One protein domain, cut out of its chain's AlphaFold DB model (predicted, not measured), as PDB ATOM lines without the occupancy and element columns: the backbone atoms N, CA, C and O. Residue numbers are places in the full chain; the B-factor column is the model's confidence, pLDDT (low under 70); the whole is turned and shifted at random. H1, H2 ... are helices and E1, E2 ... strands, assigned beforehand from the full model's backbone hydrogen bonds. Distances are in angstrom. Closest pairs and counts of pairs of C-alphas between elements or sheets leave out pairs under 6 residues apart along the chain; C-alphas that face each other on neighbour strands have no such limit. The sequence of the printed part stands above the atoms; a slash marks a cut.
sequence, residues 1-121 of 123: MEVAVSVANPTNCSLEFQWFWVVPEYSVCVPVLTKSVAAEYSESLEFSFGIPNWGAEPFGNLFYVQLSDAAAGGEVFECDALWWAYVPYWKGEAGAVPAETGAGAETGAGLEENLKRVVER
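Overview. This is residues 1 to 121 of the 123 residues of an uncharacterized protein of Methanomicrobia archaeon (UniProt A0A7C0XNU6). The domain is a small sandwich, two sheets face to face with their strands running at only 22 degrees to each other: a larger, twisted sheet of E3, E2, E5 and E6, and a two-stranded sheet of E1 and E4 over part of it. The one helix, H1, packs on edge strand E3, and a long loop, residues 87 to 108, sweeps from the end of E6 round the outside of the small sheet to reach H1. The printed part has 121 residues with six named strands followed by one named helix, in the order E1 E2 E3 E4 E5 E6 H1, and its class is mostly strand. Both sheets are antiparallel, the larger in the order E3, E2, E5, E6. The whole is compact, with a radius of gyration of the C-alphas of 15.5 A, and elongated, spanning 48 by 31 by 22 A.

Along the chain. E1 is residues 2 to 8, beginning at C-alpha 2 at (30.457, 15.511, 32.820). E2 is residues 15 to 23, 25.7 A long, and E3 is residues 28 to 37, 25.8 A long. E4 is residues 42 to 48. E5, residues 59 to 69, measures 32.1 A from first to last C-alpha. E6, residues 75 to 86, measures 31.8 A, bends by 68 degrees at residue 78 and ends at C-alpha 86 at (28.326, 8.173, 44.731). H1, residues 109 to 121, is 19.0 A long and ends at C-alpha 121 at (40.844, -3.494, 42.978).

Arrangement. In the larger sheet E3 and E6 are edge strands. E2 and E3 form a hairpin, with N 17 and O 35 at 2.8 A. E2 and E5 are antiparallel neighbours, with N 18 and O 66 at 2.9 A. E5 and E6 form a second hairpin, with N 63 and O 82 at 2.8 A. In the other sheet E1 and E4 are antiparallel, with N 5 and O 45 at 2.9 A. The parts of the two sheets that face each other are 9.9 A centre to centre. E1 is near E6 and E5, while E4 and E6 are apart. H1 is on the larger sheet at a height over the sheet of 9.8 A. It lies over E3, along the strands at 20 degrees to E3 on the local plane; dropped onto that plane, 9 of the 13 C-alphas of H1 fall on E3 and 2 fall on E2, and H1 is only just not over E2. The closest C-alphas of E3 and H1, those of Val 32 and Leu 111, are 6.2 A apart. In H1 8 of 9 O i to N i+4 pairs are within hydrogen-bond range.

Size, cuts and confidence. The two C-alphas farthest apart, those of Asn 12 and Tyr 89, are 48.1 A apart. The printed part has no cut. The link from E6 to H1, 22 residues, is long. The mean pLDDT of the printed part is 78.7, and residues 91 to 114, 118 to 119 and 121 are under 70.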
ATOM      1  N   MET A   1      28.705  11.246  33.935       75.94
ATOM      2  CA  MET A   1      29.110  12.469  34.643       75.94
ATOM      3  C   MET A   1      29.944  13.274  33.683       75.94
ATOM      4  O   MET A   1      30.763  12.684  32.987       75.94
ATOM      5  N   GLU A   2      29.688  14.571  33.627       81.81
ATOM      6  CA  GLU A   2      30.457  15.511  32.820       81.81
ATOM      7  C   GLU A   2      31.297  16.360  33.765       81.81
ATOM      8  O   GLU A   2      30.810  16.797  34.809       81.81
ATOM      9  N   VAL A   3      32.569  16.524  33.425       81.69
ATOM     10  CA  VAL A   3      33.529  17.331  34.169       81.69
ATOM     11  C   VAL A   3      34.253  18.210  33.169       81.69
ATOM     12  O   VAL A   3      34.830  17.705  32.209       81.69
ATOM     13  N   ALA A   4      34.221  19.515  33.404       83.69
ATOM     14  CA  ALA A   4      35.000  20.488  32.660       83.69
ATOM     15  C   ALA A   4      36.084  21.045  33.586       83.69
ATOM     16  O   ALA A   4      35.787  21.441  34.713       83.69
ATOM     17  N   VAL A   5      37.328  21.052  33.117       83.38
ATOM     18  CA  VAL A   5      38.471  21.626  33.835       83.38
ATOM     19  C   VAL A   5      39.106  22.681  32.945       83.38
ATOM     20  O   VAL A   5      39.630  22.356  31.880       83.38
ATOM     21  N   SER A   6      39.082  23.937  33.377       86.12
ATOM     22  CA  SER A   6      39.829  25.004  32.713       86.12
ATOM     23  C   SER A   6      41.278  24.979  33.180       86.12
ATOM     24  O   SER A   6      41.557  25.030  34.375       86.12
ATOM     25  N   VAL A   7      42.207  24.888  32.233       86.69
ATOM     26  CA  VAL A   7      43.641  24.813  32.506       86.69
ATOM     27  C   VAL A   7      44.323  25.988  31.828       86.69
ATOM     28  O   VAL A   7      44.364  26.062  30.600       86.69
ATOM     29  N   ALA A   8      44.889  26.878  32.639       89.12
ATOM     30  CA  ALA A   8      45.707  27.989  32.179       89.12
ATOM     31  C   ALA A   8      47.116  27.871  32.765       89.12
ATOM     32  O   ALA A   8      47.271  27.699  33.969       89.12
ATOM     33  N   ASN A   9      48.144  27.974  31.924       89.69
ATOM     34  CA  ASN A   9      49.527  28.108  32.356       89.69
ATOM     35  C   ASN A   9      49.918  29.597  32.314       89.69
ATOM     36  O   ASN A   9      50.251  30.105  31.239       89.69
ATOM     37  N   PRO A  10      49.897  30.309  33.458       81.12
ATOM     38  CA  PRO A  10      50.216  31.736  33.508       81.12
ATOM     39  C   PRO A  10      51.724  32.017  33.427       81.12
ATOM     40  O   PRO A  10      52.141  33.174  33.481       81.12
ATOM     41  N   THR A  11      52.557  30.977  33.357       86.75
ATOM     42  CA  THR A  11      54.014  31.097  33.404       86.75
ATOM     43  C   THR A  11      54.628  31.137  32.006       86.75
ATOM     44  O   THR A  11      53.986  30.857  30.993       86.75
ATOM     45  N   ASN A  12      55.913  31.484  31.953       88.25
ATOM     46  CA  ASN A  12      56.722  31.470  30.735       88.25
ATOM     47  C   ASN A  12      57.461  30.136  30.510       88.25
ATOM     48  O   ASN A  12      58.272  30.040  29.587       88.25
ATOM     49  N   CYS A  13      57.217  29.126  31.346       88.75
ATOM     50  CA  CYS A  13      57.801  27.797  31.229       88.75
ATOM     51  C   CYS A  13      56.719  26.739  30.989       88.75
ATOM     52  O   CYS A  13      55.522  26.984  31.127       88.75
ATOM     53  N   SER A  14      57.145  25.548  30.566       91.31
ATOM     54  CA  SER A  14      56.242  24.404  30.451       91.31
ATOM     55  C   SER A  14      55.985  23.841  31.843       91.31
ATOM     56  O   SER A  14      56.942  23.535  32.551       91.31
ATOM     57  N   LEU A  15      54.717  23.669  32.205       94.38
ATOM     58  CA  LEU A  15      54.312  23.024  33.452       94.38
ATOM     59  C   LEU A  15      53.754  21.628  33.170       94.38
ATOM     60  O   LEU A  15      53.386  21.297  32.044       94.38
ATOM     61  N   GLU A  16      53.679  20.801  34.201       94.50
ATOM     62  CA  GLU A  16      53.006  19.512  34.166       94.50
ATOM     63  C   GLU A  16      51.613  19.647  34.781       94.50
ATOM     64  O   GLU A  16      51.462  19.944  35.967       94.50
ATOM     65  N   PHE A  17      50.590  19.411  33.961       93.56
ATOM     66  CA  PHE A  17      49.222  19.226  34.419       93.56
ATOM     67  C   PHE A  17      49.037  17.786  34.874       93.56
ATOM     68  O   PHE A  17      49.266  16.844  34.108       93.56
ATOM     69  N   GLN A  18      48.586  17.620  36.111       93.38
ATOM     70  CA  GLN A  18      48.301  16.332  36.714       93.38
ATOM     71  C   GLN A  18      46.865  16.317  37.212       93.38
ATOM     72  O   GLN A  18      46.432  17.217  37.928       93.38
ATOM     73  N   TRP A  19      46.141  15.263  36.869       92.12
ATOM     74  CA  TRP A  19      44.786  15.027  37.326       92.12
ATOM     75  C   TRP A  19      44.715  13.680  38.024       92.12
ATOM     76  O   TRP A  19      45.154  12.664  37.487       92.12
ATOM     77  N   PHE A  20      44.135  13.677  39.216       91.44
ATOM     78  CA  PHE A  20      43.935  12.517  40.059       91.44
ATOM     79  C   PHE A  20      42.457  12.294  40.359       91.44
ATOM     80  O   PHE A  20      41.702  13.242  40.584       91.44
ATOM     81  N   TRP A  21      42.067  11.024  40.430       90.19
ATOM     82  CA  TRP A  21      40.835  10.590  41.075       90.19
ATOM     83  C   TRP A  21      41.161  10.034  42.453       90.19
ATOM     84  O   TRP A  21      42.023   9.164  42.602       90.19
ATOM     85  N   VAL A  22      40.464  10.540  43.457       91.19
ATOM     86  CA  VAL A  22      40.670  10.209  44.857       91.19
ATOM     87  C   VAL A  22      39.351   9.734  45.452       91.19
ATOM     88  O   VAL A  22      38.306  10.364  45.276       91.19
ATOM     89  N   VAL A  23      39.417   8.620  46.179       91.19
ATOM     90  CA  VAL A  23      38.302   8.071  46.956       91.19
ATOM     91  C   VAL A  23      38.787   7.905  48.399       91.19
ATOM     92  O   VAL A  23      39.418   6.888  48.716       91.19
ATOM     93  N   PRO A  24      38.580   8.920  49.262       89.25
ATOM     94  CA  PRO A  24      39.183   8.974  50.594       89.25
ATOM     95  C   PRO A  24      38.879   7.748  51.458       89.25
ATOM     96  O   PRO A  24      39.783   7.184  52.073       89.25
ATOM     97  N   GLU A  25      37.627   7.291  51.458       88.50
ATOM     98  CA  GLU A  25      37.135   6.179  52.277       88.50
ATOM     99  C   GLU A  25      37.836   4.853  51.962       88.50
ATOM    100  O   GLU A  25      37.967   3.997  52.835       88.50
ATOM    101  N   TYR A  26      38.337   4.705  50.735       85.19
ATOM    102  CA  TYR A  26      39.052   3.516  50.276       85.19
ATOM    103  C   TYR A  26      40.562   3.748  50.139       85.19
ATOM    104  O   TYR A  26      41.268   2.881  49.630       85.19
ATOM    105  N   SER A  27      41.075   4.910  50.571       87.25
ATOM    106  CA  SER A  27      42.484   5.304  50.397       87.25
ATOM    107  C   SER A  27      42.974   5.188  48.945       87.25
ATOM    108  O   SER A  27      44.134   4.864  48.685       87.25
ATOM    109  N   VAL A  28      42.084   5.442  47.983       86.25
ATOM    110  CA  VAL A  28      42.414   5.418  46.556       86.25
ATOM    111  C   VAL A  28      42.869   6.801  46.128       86.25
ATOM    112  O   VAL A  28      42.190   7.786  46.391       86.25
ATOM    113  N   CYS A  29      43.995   6.857  45.425       90.88
ATOM    114  CA  CYS A  29      44.470   8.029  44.704       90.88
ATOM    115  C   CYS A  29      45.137   7.537  43.423       90.88
ATOM    116  O   CYS A  29      46.171   6.870  43.480       90.88
ATOM    117  N   VAL A  30      44.525   7.809  42.273       86.69
ATOM    118  CA  VAL A  30      44.984   7.282  40.983       86.69
ATOM    119  C   VAL A  30      45.142   8.398  39.959       86.69
ATOM    120  O   VAL A  30      44.271   9.264  39.870       86.69
ATOM    121  N   PRO A  31      46.235   8.394  39.176       88.38
ATOM    122  CA  PRO A  31      46.404   9.353  38.101       88.38
ATOM    123  C   PRO A  31      45.395   9.057  36.987       88.38
ATOM    124  O   PRO A  31      45.261   7.926  36.518       88.38
ATOM    125  N   VAL A  32      44.683  10.099  36.583       84.88
ATOM    126  CA  VAL A  32      43.713  10.120  35.487       84.88
ATOM    127  C   VAL A  32      44.401  10.544  34.196       84.88
ATOM    128  O   VAL A  32      44.326   9.845  33.188       84.88
ATOM    129  N   LEU A  33      45.088  11.684  34.246       86.25
ATOM    130  CA  LEU A  33      45.781  12.287  33.120       86.25
ATOM    131  C   LEU A  33      47.016  13.013  33.640       86.25
ATOM    132  O   LEU A  33      46.947  13.744  34.625       86.25
ATOM    133  N   THR A  34      48.125  12.850  32.933       89.88
ATOM    134  CA  THR A  34      49.314  13.678  33.108       89.88
ATOM    135  C   THR A  34      49.732  14.173  31.738       89.88
ATOM    136  O   THR A  34      49.883  13.369  30.816       89.88
ATOM    137  N   LYS A  35      49.893  15.486  31.583       89.12
ATOM    138  CA  LYS A  35      50.371  16.071  30.331       89.12
ATOM    139  C   LYS A  35      51.224  17.304  30.579       89.12
ATOM    140  O   LYS A  35      50.992  18.056  31.520       89.12
ATOM    141  N   SER A  36      52.172  17.534  29.682       92.19
ATOM    142  CA  SER A  36      52.903  18.796  29.639       92.19
ATOM    143  C   SER A  36      52.022  19.880  29.014       92.19
ATOM    144  O   SER A  36      51.440  19.659  27.950       92.19
ATOM    145  N   VAL A  37      51.926  21.034  29.667       92.50
ATOM    146  CA  VAL A  37      51.253  22.232  29.162       92.50
ATOM    147  C   VAL A  37      52.289  23.320  28.909       92.50
ATOM    148  O   VAL A  37      53.044  23.712  29.799       92.50
ATOM    149  N   ALA A  38      52.353  23.792  27.665       91.88
ATOM    150  CA  ALA A  38      53.293  24.833  27.271       91.88
ATOM    151  C   ALA A  38      52.984  26.165  27.975       91.88
ATOM    152  O   ALA A  38      51.899  26.351  28.531       91.88
ATOM    153  N   ALA A  39      53.937  27.096  27.942       89.31
ATOM    154  CA  ALA A  39      53.678  28.483  28.322       89.31
ATOM    155  C   ALA A  39      52.489  29.038  27.519       89.31
ATOM    156  O   ALA A  39      52.300  28.653  26.364       89.31
ATOM    157  N   GLU A  40      51.699  29.921  28.135       86.75
ATOM    158  CA  GLU A  40      50.501  30.538  27.532       86.75
ATOM    159  C   GLU A  40      49.365  29.555  27.183       86.75
ATOM    160  O   GLU A  40      48.363  29.955  26.588       86.75
ATOM    161  N   TYR A  41      49.480  28.277  27.563       88.19
ATOM    162  CA  TYR A  41      48.398  27.311  27.397       88.19
ATOM    163  C   TYR A  41      47.147  27.790  28.142       88.19
ATOM    164  O   TYR A  41      47.234  28.153  29.311       88.19
ATOM    165  N   SER A  42      45.995  27.791  27.475       90.06
ATOM    166  CA  SER A  42      44.716  28.193  28.061       90.06
ATOM    167  C   SER A  42      43.582  27.485  27.331       90.06
ATOM    168  O   SER A  42      43.094  27.970  26.312       90.06
ATOM    169  N   GLU A  43      43.162  26.336  27.846       87.56
ATOM    170  CA  GLU A  43      42.086  25.539  27.253       87.56
ATOM    171  C   GLU A  43      41.177  24.958  28.337       87.56
ATOM    172  O   GLU A  43      41.605  24.701  29.463       87.56
ATOM    173  N   SER A  44      39.919  24.715  27.975       85.44
ATOM    174  CA  SER A  44      38.996  23.924  28.785       85.44
ATOM    175  C   SER A  44      39.017  22.484  28.296       85.44
ATOM    176  O   SER A  44      38.799  22.220  27.116       85.44
ATOM    177  N   LEU A  45      39.285  21.557  29.207       82.12
ATOM    178  CA  LEU A  45      39.245  20.129  28.946       82.12
ATOM    179  C   LEU A  45      37.912  19.575  29.438       82.12
ATOM    180  O   LEU A  45      37.615  19.617  30.633       82.12
ATOM    181  N   GLU A  46      37.114  19.060  28.511       81.75
ATOM    182  CA  GLU A  46      35.815  18.462  28.803       81.75
ATOM    183  C   GLU A  46      35.918  16.939  28.781       81.75
ATOM    184  O   GLU A  46      36.353  16.336  27.799       81.75
ATOM    185  N   PHE A  47      35.470  16.306  29.861       76.19
ATOM    186  CA  PHE A  47      35.479  14.861  30.014       76.19
ATOM    187  C   PHE A  47      34.097  14.357  30.386       76.19
ATOM    188  O   PHE A  47      33.504  14.758  31.389       76.19
ATOM    189  N   SER A  48      33.611  13.405  29.597       77.06
ATOM    190  CA  SER A  48      32.404  12.652  29.904       77.06
ATOM    191  C   SER A  48      32.772  11.202  30.169       77.06
ATOM    192  O   SER A  48      33.445  10.563  29.358       77.06
ATOM    193  N   PHE A  49      32.340  10.680  31.312       72.31
ATOM    194  CA  PHE A  49      32.487   9.265  31.637       72.31
ATOM    195  C   PHE A  49      31.206   8.711  32.257       72.31
ATOM    196  O   PHE A  49      30.506   9.372  33.036       72.31
ATOM    197  N   GLY A  50      30.882   7.470  31.902       73.56
ATOM    198  CA  GLY A  50      29.826   6.728  32.577       73.56
ATOM    199  C   GLY A  50      30.239   6.437  34.017       73.56
ATOM    200  O   GLY A  50      31.356   5.986  34.253       73.56
ATOM    201  N   ILE A  51      29.346   6.669  34.981       73.88
ATOM    202  CA  ILE A  51      29.508   6.130  36.337       73.88
ATOM    203  C   ILE A  51      28.825   4.757  36.331       73.88
ATOM    204  O   ILE A  51      27.592   4.706  36.334       73.88
ATOM    205  N   PRO A  52      29.570   3.636  36.250       70.44
ATOM    206  CA  PRO A  52      28.964   2.321  36.366       70.44
ATOM    207  C   PRO A  52      28.506   2.070  37.810       70.44
ATOM    208  O   PRO A  52      28.743   2.862  38.721       70.44
ATOM    209  N   ASN A  53      27.843   0.937  38.036       79.88
ATOM    210  CA  ASN A  53      27.543   0.508  39.396       79.88
ATOM    211  C   ASN A  53      28.852   0.148  40.131       79.88
ATOM    212  O   ASN A  53      29.455  -0.891  39.852       79.88
ATOM    213  N   TRP A  54      29.288   1.018  41.044       78.75
ATOM    214  CA  TRP A  54      30.501   0.864  41.848       78.75
ATOM    215  C   TRP A  54      30.287   0.068  43.137       78.75
ATOM    216  O   TRP A  54      31.258  -0.299  43.790       78.75
ATOM    217  N   GLY A  55      29.046  -0.276  43.476       81.56
ATOM    218  CA  GLY A  55      28.721  -1.051  44.666       81.56
ATOM    219  C   GLY A  55      27.434  -0.575  45.322       81.56
ATOM    220  O   GLY A  55      26.736   0.294  44.809       81.56
ATOM    221  N   ALA A  56      27.109  -1.175  46.466       84.00
ATOM    222  CA  ALA A  56      25.924  -0.808  47.243       84.00
ATOM    223  C   ALA A  56      26.182   0.347  48.225       84.00
ATOM    224  O   ALA A  56      25.247   1.062  48.585       84.00
ATOM    225  N   GLU A  57      27.434   0.534  48.642       87.12
ATOM    226  CA  GLU A  57      27.802   1.508  49.664       87.12
ATOM    227  C   GLU A  57      28.043   2.899  49.060       87.12
ATOM    228  O   GLU A  57      28.676   3.007  48.002       87.12
ATOM    229  N   PRO A  58      27.548   3.971  49.701       89.44
ATOM    230  CA  PRO A  58      27.830   5.332  49.278       89.44
ATOM    231  C   PRO A  58      29.260   5.746  49.646       89.44
ATOM    232  O   PRO A  58      29.786   5.327  50.674       89.44
ATOM    233  N   PHE A  59      29.875   6.605  48.833       90.44
ATOM    234  CA  PHE A  59      31.203   7.158  49.118       90.44
ATOM    235  C   PHE A  59      31.455   8.493  48.415       90.44
ATOM    236  O   PHE A  59      30.875   8.788  47.362       90.44
ATOM    237  N   GLY A  60      32.327   9.306  49.008       91.00
ATOM    238  CA  GLY A  60      32.818  10.544  48.427       91.00
ATOM    239  C   GLY A  60      33.845  10.295  47.327       91.00
ATOM    240  O   GLY A  60      34.645   9.369  47.376       91.00
ATOM    241  N   ASN A  61      33.823  11.141  46.312       91.25
ATOM    242  CA  ASN A  61      34.793  11.153  45.235       91.25
ATOM    243  C   ASN A  61      35.342  12.562  45.086       91.25
ATOM    244  O   ASN A  61      34.610  13.544  45.229       91.25
ATOM    245  N   LEU A  62      36.622  12.639  44.762       92.19
ATOM    246  CA  LEU A  62      37.338  13.876  44.536       92.19
ATOM    247  C   LEU A  62      38.142  13.732  43.247       92.19
ATOM    248  O   LEU A  62      38.952  12.821  43.099       92.19
ATOM    249  N   PHE A  63      37.930  14.643  42.314       91.38
ATOM    250  CA  PHE A  63      38.893  14.932  41.274       91.38
ATOM    251  C   PHE A  63      39.758  16.070  41.767       91.38
ATOM    252  O   PHE A  63      39.243  17.132  42.097       91.38
ATOM    253  N   TYR A  64      41.056  15.827  41.827       93.38
ATOM    254  CA  TYR A  64      42.046  16.816  42.212       93.38
ATOM    255  C   TYR A  64      42.962  17.053  41.022       93.38
ATOM    256  O   TYR A  64      43.501  16.099  40.455       93.38
ATOM    257  N   VAL A  65      43.117  18.309  40.628       93.38
ATOM    258  CA  VAL A  65      44.019  18.716  39.555       93.38
ATOM    259  C   VAL A  65      45.078  19.650  40.105       93.38
ATOM    260  O   VAL A  65      44.809  20.441  41.006       93.38
ATOM    261  N   GLN A  66      46.279  19.571  39.548       94.75
ATOM    262  CA  GLN A  66      47.339  20.517  39.853       94.75
ATOM    263  C   GLN A  66      48.211  20.807  38.636       94.75
ATOM    264  O   GLN A  66      48.410  19.953  37.769       94.75
ATOM    265  N   LEU A  67      48.750  22.020  38.611       93.56
ATOM    266  CA  LEU A  67      49.850  22.424  37.751       93.56
ATOM    267  C   LEU A  67      51.117  22.470  38.592       93.56
ATOM    268  O   LEU A  67      51.165  23.147  39.619       93.56
ATOM    269  N   SER A  68      52.141  21.750  38.152       93.75
ATOM    270  CA  SER A  68      53.418  21.682  38.857       93.75
ATOM    271  C   SER A  68      54.597  21.852  37.912       93.75
ATOM    272  O   SER A  68      54.534  21.456  36.751       93.75
ATOM    273  N   ASP A  69      55.688  22.433  38.399       90.19
ATOM    274  CA  ASP A  69      56.946  22.458  37.659       90.19
ATOM    275  C   ASP A  69      57.765  21.210  38.008       90.19
ATOM    276  O   ASP A  69      58.445  21.132  39.037       90.19
ATOM    277  N   ALA A  70      57.708  20.214  37.123       80.50
ATOM    278  CA  ALA A  70      58.484  18.986  37.256       80.50
ATOM    279  C   ALA A  70      60.006  19.241  37.228       80.50
ATOM    280  O   ALA A  70      60.765  18.497  37.853       80.50
ATOM    281  N   ALA A  71      60.467  20.294  36.544       80.25
ATOM    282  CA  ALA A  71      61.881  20.656  36.483       80.25
ATOM    283  C   ALA A  71      62.361  21.354  37.768       80.25
ATOM    284  O   ALA A  71      63.524  21.197  38.141       80.25
ATOM    285  N   ALA A  72      61.470  22.048  38.482       78.50
ATOM    286  CA  ALA A  72      61.735  22.658  39.789       78.50
ATOM    287  C   ALA A  72      61.487  21.712  40.983       78.50
ATOM    288  O   ALA A  72      61.356  22.153  42.122       78.50
ATOM    289  N   GLY A  73      61.443  20.396  40.752       77.62
ATOM    290  CA  GLY A  73      61.265  19.410  41.822       77.62
ATOM    291  C   GLY A  73      59.813  19.200  42.257       77.62
ATOM    292  O   GLY A  73      59.585  18.679  43.347       77.62
ATOM    293  N   GLY A  74      58.844  19.564  41.412       83.31
ATOM    294  CA  GLY A  74      57.419  19.325  41.647       83.31
ATOM    295  C   GLY A  74      56.729  20.412  42.467       83.31
ATOM    296  O   GLY A  74      55.737  20.126  43.133       83.31
ATOM    297  N   GLU A  75      57.246  21.645  42.449       89.88
ATOM    298  CA  GLU A  75      56.559  22.793  43.050       89.88
ATOM    299  C   GLU A  75      55.182  22.977  42.402       89.88
ATOM    300  O   GLU A  75      55.068  23.005  41.176       89.88
ATOM    301  N   VAL A  76      54.137  23.072  43.226       91.12
ATOM    302  CA  VAL A  76      52.749  23.239  42.775       91.12
ATOM    303  C   VAL A  76      52.434  24.726  42.659       91.12
ATOM    304  O   VAL A  76      52.574  25.466  43.631       91.12
ATOM    305  N   PHE A  77      51.983  25.145  41.479       89.31
ATOM    306  CA  PHE A  77      51.642  26.535  41.163       89.31
ATOM    307  C   PHE A  77      50.162  26.827  41.384       89.31
ATOM    308  O   PHE A  77      49.802  27.866  41.927       89.31
ATOM    309  N   GLU A  78      49.312  25.902  40.955       88.94
ATOM    310  CA  GLU A  78      47.859  26.033  40.976       88.94
ATOM    311  C   GLU A  78      47.267  24.647  41.224       88.94
ATOM    312  O   GLU A  78      47.799  23.641  40.743       88.94
ATOM    313  N   CYS A  79      46.159  24.586  41.950       92.38
ATOM    314  CA  CYS A  79      45.379  23.370  42.101       92.38
ATOM    315  C   CYS A  79      43.896  23.700  42.194       92.38
ATOM    316  O   CYS A  79      43.516  24.749  42.713       92.38
ATOM    317  N   ASP A  80      43.066  22.765  41.755       92.12
ATOM    318  CA  ASP A  80      41.620  22.851  41.900       92.12
ATOM    319  C   ASP A  80      41.050  21.460  42.179       92.12
ATOM    320  O   ASP A  80      41.719  20.433  42.002       92.12
ATOM    321  N   ALA A  81      39.810  21.416  42.649       91.50
ATOM    322  CA  ALA A  81      39.133  20.174  42.910       91.50
ATOM    323  C   ALA A  81      37.639  20.231  42.608       91.50
ATOM    324  O   ALA A  81      36.955  21.215  42.862       91.50
ATOM    325  N   LEU A  82      37.115  19.097  42.159       90.19
ATOM    326  CA  LEU A  82      35.689  18.845  42.022       90.19
ATOM    327  C   LEU A  82      35.332  17.610  42.844       90.19
ATOM    328  O   LEU A  82      36.010  16.588  42.769       90.19
ATOM    329  N   TRP A  83      34.257  17.681  43.618       89.56
ATOM    330  CA  TRP A  83      33.831  16.597  44.494       89.56
ATOM    331  C   TRP A  83      32.384  16.209  44.227       89.56
ATOM    332  O   TRP A  83      31.537  17.038  43.892       89.56
ATOM    333  N   TRP A  84      32.094  14.922  44.382       88.94
ATOM    334  CA  TRP A  84      30.745  14.385  44.256       88.94
ATOM    335  C   TRP A  84      30.572  13.162  45.150       88.94
ATOM    336  O   TRP A  84      31.536  12.506  45.537       88.94
ATOM    337  N   ALA A  85      29.326  12.836  45.475       89.69
ATOM    338  CA  ALA A  85      28.997  11.611  46.187       89.69
ATOM    339  C   ALA A  85      28.475  10.562  45.201       89.69
ATOM    340  O   ALA A  85      27.594  10.845  44.386       89.69
ATOM    341  N   TYR A  86      28.985   9.338  45.300       86.69
ATOM    342  CA  TYR A  86      28.326   8.173  44.731       86.69
ATOM    343  C   TYR A  86      27.285   7.678  45.733       86.69
ATOM    344  O   TYR A  86      27.636   7.297  46.847       86.69
ATOM    345  N   VAL A  87      26.004   7.695  45.355       87.88
ATOM    346  CA  VAL A  87      24.908   7.180  46.191       87.88
ATOM    347  C   VAL A  87      23.990   6.312  45.318       87.88
ATOM    348  O   VAL A  87      23.084   6.837  44.670       87.88
ATOM    349  N   PRO A  88      24.200   4.983  45.267       82.50
ATOM    350  CA  PRO A  88      23.582   4.096  44.268       82.50
ATOM    351  C   PRO A  88      22.059   3.963  44.392       82.50
ATOM    352  O   PRO A  88      21.388   3.528  43.458       82.50
ATOM    353  N   TYR A  89      21.506   4.322  45.549       81.25
ATOM    354  CA  TYR A  89      20.075   4.276  45.841       81.25
ATOM    355  C   TYR A  89      19.401   5.656  45.786       81.25
ATOM    356  O   TYR A  89      18.183   5.748  45.962       81.25
ATOM    357  N   TRP A  90      20.160   6.732  45.557       73.06
ATOM    358  CA  TRP A  90      19.608   8.079  45.460       73.06
ATOM    359  C   TRP A  90      18.961   8.301  44.090       73.06
ATOM    360  O   TRP A  90      19.573   8.056  43.055       73.06
ATOM    361  N   LYS A  91      17.710   8.777  44.083       62.38
ATOM    362  CA  LYS A  91      16.928   9.067  42.864       62.38
ATOM    363  C   LYS A  91      16.730  10.567  42.593       62.38
ATOM    364  O   LYS A  91      15.900  10.916  41.762       62.38
ATOM    365  N   GLY A  92      17.411  11.450  43.325       58.09
ATOM    366  CA  GLY A  92      17.286  12.901  43.142       58.09
ATOM    367  C   GLY A  92      18.183  13.442  42.026       58.09
ATOM    368  O   GLY A  92      19.235  12.872  41.745       58.09
ATOM    369  N   GLU A  93      17.761  14.548  41.412       50.06
ATOM    370  CA  GLU A  93      18.493  15.246  40.349       50.06
ATOM    371  C   GLU A  93      19.836  15.778  40.871       50.06
ATOM    372  O   GLU A  93      19.897  16.462  41.895       50.06
ATOM    373  N   ALA A  94      20.928  15.441  40.183       54.50
ATOM    374  CA  ALA A  94      22.237  16.020  40.459       54.50
ATOM    375  C   ALA A  94      22.196  17.520  40.133       54.50
ATOM    376  O   ALA A  94      21.788  17.902  39.037       54.50
ATOM    377  N   GLY A  95      22.622  18.371  41.071       46.12
ATOM    378  CA  GLY A  95      22.844  19.787  40.791       46.12
ATOM    379  C   GLY A  95      23.933  19.915  39.730       46.12
ATOM    380  O   GLY A  95      25.102  19.673  40.017       46.12
ATOM    381  N   ALA A  96      23.539  20.232  38.498       42.66
ATOM    382  CA  ALA A  96      24.470  20.499  37.417       42.66
ATOM    383  C   ALA A  96      25.230  21.793  37.734       42.66
ATOM    384  O   ALA A  96      24.632  22.863  37.839       42.66
ATOM    385  N   VAL A  97      26.547  21.693  37.893       45.50
ATOM    386  CA  VAL A  97      27.419  22.860  37.753       45.50
ATOM    387  C   VAL A  97      27.462  23.162  36.248       45.50
ATOM    388  O   VAL A  97      27.680  22.222  35.479       45.50
ATOM    389  N   PRO A  98      27.188  24.393  35.781       36.91
ATOM    390  CA  PRO A  98      27.177  24.675  34.351       36.91
ATOM    391  C   PRO A  98      28.577  24.459  33.769       36.91
ATOM    392  O   PRO A  98      29.531  25.080  34.230       36.91
ATOM    393  N   ALA A  99      28.693  23.600  32.757       44.75
ATOM    394  CA  ALA A  99      29.869  23.563  31.898       44.75
ATOM    395  C   ALA A  99      29.781  24.741  30.915       44.75
ATOM    396  O   ALA A  99      28.819  24.843  30.147       44.75
ATOM    397  N   GLU A 100      30.760  25.645  30.942       40.47
ATOM    398  CA  GLU A 100      30.951  26.586  29.840       40.47
ATOM    399  C   GLU A 100      31.547  25.813  28.661       40.47
ATOM    400  O   GLU A 100      32.628  25.238  28.764       40.47
ATOM    401  N   THR A 101      30.791  25.752  27.564       37.47
ATOM    402  CA  THR A 101      31.084  24.930  26.386       37.47
ATOM    403  C   THR A 101      32.300  25.474  25.637       37.47
ATOM    404  O   THR A 101      32.234  26.536  25.013       37.47
ATOM    405  N   GLY A 102      33.400  24.723  25.664       40.47
ATOM    406  CA  GLY A 102      34.586  24.932  24.839       40.47
ATOM    407  C   GLY A 102      34.740  23.761  23.874       40.47
ATOM    408  O   GLY A 102      34.902  22.621  24.289       40.47
ATOM    409  N   ALA A 103      34.661  24.013  22.567       36.81
ATOM    410  CA  ALA A 103      34.676  22.960  21.553       36.81
ATOM    411  C   ALA A 103      36.013  22.187  21.530       36.81
ATOM    412  O   ALA A 103      36.994  22.655  20.955       36.81
ATOM    413  N   GLY A 104      36.019  20.982  22.111       41.97
ATOM    414  CA  GLY A 104      37.162  20.066  22.110       41.97
ATOM    415  C   GLY A 104      36.957  18.862  23.032       41.97
ATOM    416  O   GLY A 104      37.712  18.678  23.976       41.97
ATOM    417  N   ALA A 105      35.918  18.051  22.799       44.72
ATOM    418  CA  ALA A 105      35.664  16.866  23.619       44.72
ATOM    419  C   ALA A 105      36.673  15.749  23.298       44.72
ATOM    420  O   ALA A 105      36.569  15.079  22.264       44.72
ATOM    421  N   GLU A 106      37.636  15.513  24.188       53.50
ATOM    422  CA  GLU A 106      38.423  14.282  24.169       53.50
ATOM    423  C   GLU A 106      37.554  13.142  24.725       53.50
ATOM    424  O   GLU A 106      37.013  13.211  25.830       53.50
ATOM    425  N   THR A 107      37.364  12.071  23.951       51.16
ATOM    426  CA  THR A 107      36.565  10.929  24.403       51.16
ATOM    427  C   THR A 107      37.328  10.171  25.490       51.16
ATOM    428  O   THR A 107      38.328   9.506  25.232       51.16
ATOM    429  N   GLY A 108      36.832  10.246  26.728       53.34
ATOM    430  CA  GLY A 108      37.410   9.641  27.934       53.34
ATOM    431  C   GLY A 108      37.435   8.104  27.974       53.34
ATOM    432  O   GLY A 108      37.377   7.528  29.055       53.34
ATOM    433  N   ALA A 109      37.530   7.408  26.839       55.09
ATOM    434  CA  ALA A 109      37.544   5.945  26.779       55.09
ATOM    435  C   ALA A 109      38.713   5.336  27.580       55.09
ATOM    436  O   ALA A 109      38.525   4.359  28.303       55.09
ATOM    437  N   GLY A 110      39.902   5.951  27.515       58.91
ATOM    438  CA  GLY A 110      41.059   5.535  28.320       58.91
ATOM    439  C   GLY A 110      40.878   5.814  29.816       58.91
ATOM    440  O   GLY A 110      41.307   5.024  30.656       58.91
ATOM    441  N   LEU A 111      40.179   6.900  30.151       62.78
ATOM    442  CA  LEU A 111      39.836   7.243  31.527       62.78
ATOM    443  C   LEU A 111      38.843   6.240  32.121       62.78
ATOM    444  O   LEU A 111      39.036   5.761  33.237       62.78
ATOM    445  N   GLU A 112      37.807   5.883  31.365       65.31
ATOM    446  CA  GLU A 112      36.779   4.944  31.804       65.31
ATOM    447  C   GLU A 112      37.354   3.541  32.052       65.31
ATOM    448  O   GLU A 112      37.018   2.903  33.052       65.31
ATOM    449  N   GLU A 113      38.247   3.058  31.182       68.75
ATOM    450  CA  GLU A 113      38.930   1.778  31.394       68.75
ATOM    451  C   GLU A 113      39.834   1.813  32.638       68.75
ATOM    452  O   GLU A 113      39.803   0.883  33.449       68.75
ATOM    453  N   ASN A 114      40.592   2.898  32.831       65.88
ATOM    454  CA  ASN A 114      41.437   3.071  34.013       65.88
ATOM    455  C   ASN A 114      40.607   3.106  35.303       65.88
ATOM    456  O   ASN A 114      40.937   2.393  36.252       65.88
ATOM    457  N   LEU A 115      39.495   3.848  35.324       70.94
ATOM    458  CA  LEU A 115      38.580   3.883  36.468       70.94
ATOM    459  C   LEU A 115      38.003   2.497  36.772       70.94
ATOM    460  O   LEU A 115      38.011   2.071  37.925       70.94
ATOM    461  N   LYS A 116      37.551   1.758  35.749       72.06
ATOM    462  CA  LYS A 116      37.019   0.395  35.919       72.06
ATOM    463  C   LYS A 116      38.039  -0.540  36.565       72.06
ATOM    464  O   LYS A 116      37.706  -1.207  37.542       72.06
ATOM    465  N   ARG A 117      39.285  -0.545  36.078       73.25
ATOM    466  CA  ARG A 117      40.361  -1.368  36.658       73.25
ATOM    467  C   ARG A 117      40.652  -1.009  38.114       73.25
ATOM    468  O   ARG A 117      41.012  -1.884  38.895       73.25
ATOM    469  N   VAL A 118      40.541   0.266  38.481       68.19
ATOM    470  CA  VAL A 118      40.753   0.721  39.862       68.19
ATOM    471  C   VAL A 118      39.609   0.259  40.759       68.19
ATOM    472  O   VAL A 118      39.872  -0.318  41.808       68.19
ATOM    473  N   VAL A 119      38.359   0.399  40.310       68.81
ATOM    474  CA  VAL A 119      37.173  -0.087  41.036       68.81
ATOM    475  C   VAL A 119      37.234  -1.593  41.286       68.81
ATOM    476  O   VAL A 119      36.893  -2.049  42.374       68.81
ATOM    477  N   GLU A 120      37.702  -2.384  40.318       75.50
ATOM    478  CA  GLU A 120      37.884  -3.830  40.503       75.50
ATOM    479  C   GLU A 120      38.869  -4.175  41.628       75.50
ATOM    480  O   GLU A 120      38.708  -5.209  42.269       75.50
ATOM    481  N   ARG A 121      39.857  -3.312  41.899       65.44
ATOM    482  CA  ARG A 121      40.844  -3.494  42.978       65.44
ATOM    483  C   ARG A 121      40.364  -3.005  44.343       65.44
ATOM    484  O   ARG A 121      41.020  -3.296  45.335       65.44
TER     485      ARG A 121